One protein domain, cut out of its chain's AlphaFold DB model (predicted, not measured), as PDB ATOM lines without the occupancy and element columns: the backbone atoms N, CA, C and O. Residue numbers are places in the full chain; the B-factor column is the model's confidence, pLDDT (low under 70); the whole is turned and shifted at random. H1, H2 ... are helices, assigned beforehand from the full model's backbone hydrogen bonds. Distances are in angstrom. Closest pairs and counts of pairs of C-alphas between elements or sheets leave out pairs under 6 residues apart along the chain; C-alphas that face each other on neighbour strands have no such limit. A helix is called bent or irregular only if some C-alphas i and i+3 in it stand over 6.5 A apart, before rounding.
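This is residues 29 to 72 of the 77 residues of an uncharacterized protein of Methanosarcina sp. 2.H.T.1A.3 (UniProt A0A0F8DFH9). The longest helix, H3, stands crosswise at the open end of a small helical hairpin, in which H1 and H2 lie side by side and run opposite ways. H3 comes near H2 and stays apart from H1, and the unnamed stretch of residues 52 to 60 leads from the end of H2 round to the start of H3. The printed part has 44 residues with three named helices, in the order H1, H2, H3 along the chain, and no named strand; the class is all helix. The whole is compact, with a radius of gyration of the C-alphas of 9.7 A, and has a rounded outline that spans 23 by 20 by 16 A.

The longest helix, H3, is residues 61 to 72. Nearest to it is H2, residues 44 to 51. The two are close but not clearly touching, with 2 pairs of C-alphas within 8 A; the closest are the C-alphas of Glu 49 and Leu 68, 7.1 A apart. Their lines are about perpendicular, at 75 degrees, and their centres are 12.7 A apart. On from H2, H1, residues 30 to 39, touches it with 9 pairs of C-alphas within 8 A. The closest C-alphas of H1 and H2 are those of Ile 34 and Leu 50, 6.1 A apart. H1 and H2 run opposite ways at a shallow tilt of 21 degrees, their centres 9.8 A apart, and form a helical hairpin. H1 and H3 are apart. In H1, H2 and H3 every O i to N i+4 pair is within hydrogen-bond range.

H3, residues 61 to 72, measures 16.4 A from first to last C-alpha; it begins at C-alpha 61 at (220.822, 183.930, 152.883) and ends at C-alpha 72 at (211.393, 172.526, 145.823). H2, residues 44 to 51, measures 10.2 A. H1, residues 30 to 39, measures 14.3 A and begins at C-alpha 30 at (209.406, 186.240, 155.856). No helix is bent or irregular.

The two C-alphas farthest apart are those of Lys 39 and Arg 70, 25.3 A. The C-alphas of the first and last printed residues, Lys 29 and Tyr 72, are 20.3 A apart. The printed part has no cut. The link of 4 residues from H1 to H2 is tight, and the link of 9 residues from H2 to H3 is short; no link is long. The mean pLDDT of the printed part is 92.1, and no printed residue is under 70.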
ATOM      1  N   LYS A  29     211.958 189.120 158.949       95.56
ATOM      2  CA  LYS A  29     210.882 188.110 158.868       95.56
ATOM      3  C   LYS A  29     210.541 187.790 157.417       95.56
ATOM      4  O   LYS A  29     210.754 188.612 156.530       95.56
ATOM      5  N   ARG A  30     209.916 186.631 157.183       94.19
ATOM      6  CA  ARG A  30     209.406 186.240 155.856       94.19
ATOM      7  C   ARG A  30     208.643 187.363 155.146       94.19
ATOM      8  O   ARG A  30     208.912 187.645 153.987       94.19
ATOM      9  N   ASN A  31     207.686 187.994 155.827       94.44
ATOM     10  CA  ASN A  31     206.834 189.005 155.195       94.44
ATOM     11  C   ASN A  31     207.648 190.206 154.697       94.44
ATOM     12  O   ASN A  31     207.430 190.663 153.581       94.44
ATOM     13  N   ASP A  32     208.641 190.642 155.470       94.56
ATOM     14  CA  ASP A  32     209.528 191.735 155.079       94.56
ATOM     15  C   ASP A  32     210.438 191.334 153.893       94.56
ATOM     16  O   ASP A  32     210.708 192.155 153.015       94.56
ATOM     17  N   ILE A  33     210.865 190.060 153.804       93.69
ATOM     18  CA  ILE A  33     211.587 189.523 152.628       93.69
ATOM     19  C   ILE A  33     210.708 189.628 151.373       93.69
ATOM     20  O   ILE A  33     211.174 190.097 150.333       93.69
ATOM     21  N   ILE A  34     209.435 189.227 151.466       94.19
ATOM     22  CA  ILE A  34     208.471 189.310 150.354       94.19
ATOM     23  C   ILE A  34     208.247 190.770 149.948       94.19
ATOM     24  O   ILE A  34     208.212 191.085 148.756       94.19
ATOM     25  N   GLU A  35     208.124 191.681 150.916       94.00
ATOM     26  CA  GLU A  35     207.999 193.112 150.636       94.00
ATOM     27  C   GLU A  35     209.225 193.670 149.912       94.00
ATOM     28  O   GLU A  35     209.071 194.431 148.953       94.00
ATOM     29  N   GLN A  36     210.433 193.279 150.324       92.19
ATOM     30  CA  GLN A  36     211.663 193.706 149.661       92.19
ATOM     31  C   GLN A  36     211.752 193.143 148.240       92.19
ATOM     32  O   GLN A  36     211.999 193.899 147.302       92.19
ATOM     33  N   ALA A  37     211.462 191.853 148.057       92.12
ATOM     34  CA  ALA A  37     211.405 191.218 146.742       92.12
ATOM     35  C   ALA A  37     210.426 191.950 145.812       92.12
ATOM     36  O   ALA A  37     210.759 192.286 144.674       92.12
ATOM     37  N   ARG A  38     209.237 192.289 146.323       92.62
ATOM     38  CA  ARG A  38     208.223 193.041 145.579       92.62
ATOM     39  C   ARG A  38     208.713 194.438 145.193       92.62
ATOM     40  O   ARG A  38     208.492 194.858 144.060       92.62
ATOM     41  N   LYS A  39     209.391 195.150 146.102       91.19
ATOM     42  CA  LYS A  39     209.991 196.472 145.829       91.19
ATOM     43  C   LYS A  39     211.114 196.398 144.795       91.19
ATOM     44  O   LYS A  39     211.268 197.328 144.010       91.19
ATOM     45  N   SER A  40     211.857 195.294 144.761       87.75
ATOM     46  CA  SER A  40     212.892 195.023 143.757       87.75
ATOM     47  C   SER A  40     212.339 194.594 142.393       87.75
ATOM     48  O   SER A  40     213.125 194.394 141.473       87.75
ATOM     49  N   GLY A  41     211.015 194.473 142.238       89.12
ATOM     50  CA  GLY A  41     210.388 194.070 140.980       89.12
ATOM     51  C   GLY A  41     210.419 192.563 140.726       89.12
ATOM     52  O   GLY A  41     210.365 192.152 139.570       89.12
ATOM     53  N   ALA A  42     210.506 191.745 141.781       90.69
ATOM     54  CA  ALA A  42     210.462 190.293 141.658       90.69
ATOM     55  C   ALA A  42     209.194 189.826 140.931       90.69
ATOM     56  O   ALA A  42     208.091 190.328 141.175       90.69
ATOM     57  N   ILE A  43     209.359 188.833 140.060       91.81
ATOM     58  CA  ILE A  43     208.248 188.226 139.329       91.81
ATOM     59  C   ILE A  43     207.296 187.470 140.279       91.81
ATOM     60  O   ILE A  43     207.718 187.042 141.359       91.81
ATOM     61  N   PRO A  44     206.023 187.263 139.889       91.94
ATOM     62  CA  PRO A  44     205.028 186.599 140.731       91.94
ATOM     63  C   PRO A  44     205.437 185.208 141.234       91.94
ATOM     64  O   PRO A  44     205.152 184.900 142.387       91.94
ATOM     65  N   ASP A  45     206.131 184.406 140.419       90.19
ATOM     66  CA  ASP A  45     206.635 183.084 140.821       90.19
ATOM     67  C   ASP A  45     207.578 183.167 142.028       90.19
ATOM     68  O   ASP A  45     207.359 182.493 143.028       90.19
ATOM     69  N   ILE A  46     208.550 184.087 142.008       90.56
ATOM     70  CA  ILE A  46     209.484 184.285 143.132       90.56
ATOM     71  C   ILE A  46     208.729 184.735 144.388       90.56
ATOM     72  O   ILE A  46     209.021 184.293 145.496       90.56
ATOM     73  N   LEU A  47     207.736 185.616 144.239       93.19
ATOM     74  CA  LEU A  47     206.914 186.054 145.370       93.19
ATOM     75  C   LEU A  47     206.082 184.907 145.955       93.19
ATOM     76  O   LEU A  47     205.878 184.864 147.169       93.19
ATOM     77  N   GLN A  48     205.614 183.984 145.112       91.94
ATOM     78  CA  GLN A  48     204.904 182.786 145.547       91.94
ATOM     79  C   GLN A  48     205.833 181.846 146.323       91.94
ATOM     80  O   GLN A  48     205.482 181.450 147.432       91.94
ATOM     81  N   GLU A  49     207.027 181.565 145.799       90.75
ATOM     82  CA  GLU A  49     208.052 180.747 146.463       90.75
ATOM     83  C   GLU A  49     208.430 181.321 147.838       90.75
ATOM     84  O   GLU A  49     208.391 180.621 148.850       90.75
ATOM     85  N   LEU A  50     208.709 182.627 147.906       92.56
ATOM     86  CA  LEU A  50     208.992 183.322 149.166       92.56
ATOM     87  C   LEU A  50     207.784 183.316 150.121       92.56
ATOM     88  O   LEU A  50     207.961 183.358 151.337       92.56
ATOM     89  N   GLY A  51     206.563 183.249 149.590       93.12
ATOM     90  CA  GLY A  51     205.325 183.105 150.357       93.12
ATOM     91  C   GLY A  51     205.157 181.734 151.014       93.12
ATOM     92  O   GLY A  51     204.510 181.640 152.057       93.12
ATOM     93  N   MET A  52     205.762 180.689 150.446       92.25
ATOM     94  CA  MET A  52     205.727 179.323 150.985       92.25
ATOM     95  C   MET A  52     206.701 179.111 152.147       92.25
ATOM     96  O   MET A  52     206.609 178.108 152.854       92.25
ATOM     97  N   LEU A  53     207.621 180.051 152.362       93.44
ATOM     98  CA  LEU A  53     208.551 180.008 153.479       93.44
ATOM     99  C   LEU A  53     207.809 179.967 154.832       93.44
ATOM    100  O   LEU A  53     206.779 180.636 155.008       93.44
ATOM    101  N   PRO A  54     208.350 179.243 155.829       93.25
ATOM    102  CA  PRO A  54     207.863 179.306 157.200       93.25
ATOM    103  C   PRO A  54     207.805 180.737 157.750       93.25
ATOM    104  O   PRO A  54     208.673 181.572 157.482       93.25
ATOM    105  N   ASP A  55     206.796 181.024 158.578       93.38
ATOM    106  CA  ASP A  55     206.700 182.305 159.286       93.38
ATOM    107  C   ASP A  55     207.716 182.345 160.439       93.38
ATOM    108  O   ASP A  55     207.421 182.028 161.592       93.38
ATOM    109  N   LYS A  56     208.968 182.661 160.100       93.25
ATOM    110  CA  LYS A  56     210.072 182.787 161.051       93.25
ATOM    111  C   LYS A  56     211.001 183.941 160.695       93.25
ATOM    112  O   LYS A  56     210.879 184.593 159.654       93.25
ATOM    113  N   LYS A  57     211.928 184.206 161.612       94.62
ATOM    114  CA  LYS A  57     213.022 185.150 161.407       94.62
ATOM    115  C   LYS A  57     214.182 184.436 160.717       94.62
ATOM    116  O   LYS A  57     214.616 183.386 161.185       94.62
ATOM    117  N   TYR A  58     214.684 185.037 159.648       94.31
ATOM    118  CA  TYR A  58     215.813 184.546 158.870       94.31
ATOM    119  C   TYR A  58     217.053 185.373 159.187       94.31
ATOM    120  O   TYR A  58     217.016 186.610 159.155       94.31
ATOM    121  N   ASN A  59     218.149 184.691 159.520       94.00
ATOM    122  CA  ASN A  59     219.383 185.344 159.960       94.00
ATOM    123  C   ASN A  59     220.463 185.362 158.879       94.00
ATOM    124  O   ASN A  59     221.450 186.075 159.044       94.00
ATOM    125  N   SER A  60     220.265 184.641 157.775       92.56
ATOM    126  CA  SER A  60     221.179 184.669 156.639       92.56
ATOM    127  C   SER A  60     220.521 184.205 155.334       92.56
ATOM    128  O   SER A  60     219.418 183.646 155.334       92.56
ATOM    129  N   THR A  61     221.217 184.420 154.214       92.50
ATOM    130  CA  THR A  61     220.822 183.930 152.883       92.50
ATOM    131  C   THR A  61     220.701 182.411 152.868       92.50
ATOM    132  O   THR A  61     219.785 181.868 152.256       92.50
ATOM    133  N   GLU A  62     221.615 181.725 153.558       92.38
ATOM    134  CA  GLU A  62     221.661 180.271 153.677       92.38
ATOM    135  C   GLU A  62     220.390 179.708 154.316       92.38
ATOM    136  O   GLU A  62     219.890 178.695 153.838       92.38
ATOM    137  N   ASP A  63     219.855 180.363 155.355       92.31
ATOM    138  CA  ASP A  63     218.605 179.928 155.993       92.31
ATOM    139  C   ASP A  63     217.432 179.996 155.009       92.31
ATOM    140  O   ASP A  63     216.601 179.094 154.974       92.31
ATOM    141  N   VAL A  64     217.350 181.053 154.195       92.69
ATOM    142  CA  VAL A  64     216.279 181.181 153.193       92.69
ATOM    143  C   VAL A  64     216.456 180.147 152.083       92.69
ATOM    144  O   VAL A  64     215.496 179.489 151.690       92.69
ATOM    145  N   ALA A  65     217.686 179.983 151.595       92.62
ATOM    146  CA  ALA A  65     218.001 179.053 150.520       92.62
ATOM    147  C   ALA A  65     217.738 177.595 150.916       92.62
ATOM    148  O   ALA A  65     217.217 176.831 150.108       92.62
ATOM    149  N   GLU A  66     218.050 177.215 152.157       91.81
ATOM    150  CA  GLU A  66     217.752 175.881 152.680       91.81
ATOM    151  C   GLU A  66     216.241 175.603 152.705       91.81
ATOM    152  O   GLU A  66     215.808 174.534 152.276       91.81
ATOM    153  N   GLU A  67     215.426 176.555 153.169       92.50
ATOM    154  CA  GLU A  67     213.966 176.393 153.193       92.50
ATOM    155  C   GLU A  67     213.376 176.308 151.783       92.50
ATOM    156  O   GLU A  67     212.564 175.425 151.511       92.50
ATOM    157  N   LEU A  68     213.820 177.167 150.861       91.00
ATOM    158  CA  LEU A  68     213.398 177.096 149.459       91.00
ATOM    159  C   LEU A  68     213.778 175.751 148.832       91.00
ATOM    160  O   LEU A  68     212.955 175.134 148.163       91.00
ATOM    161  N   HIS A  69     214.982 175.248 149.104       90.25
ATOM    162  CA  HIS A  69     215.408 173.932 148.635       90.25
ATOM    163  C   HIS A  69     214.507 172.804 149.174       90.25
ATOM    164  O   HIS A  69     214.105 171.921 148.414       90.25
ATOM    165  N   ARG A  70     214.121 172.846 150.458       88.69
ATOM    166  CA  ARG A  70     213.158 171.886 151.040       88.69
ATOM    167  C   ARG A  70     211.799 171.953 150.344       88.69
ATOM    168  O   ARG A  70     211.247 170.905 150.001       88.69
ATOM    169  N   ILE A  71     211.314 173.165 150.073       87.75
ATOM    170  CA  ILE A  71     210.062 173.409 149.346       87.75
ATOM    171  C   ILE A  71     210.135 172.826 147.925       87.75
ATOM    172  O   ILE A  71     209.229 172.090 147.533       87.75
ATOM    173  N   TYR A  72     211.218 173.067 147.179       85.75
ATOM    174  CA  TYR A  72     211.393 172.526 145.823       85.75
ATOM    175  C   TYR A  72     211.474 171.001 145.783       85.75
ATOM    176  O   TYR A  72     210.972 170.381 144.847       85.75
TER     177      TYR A  72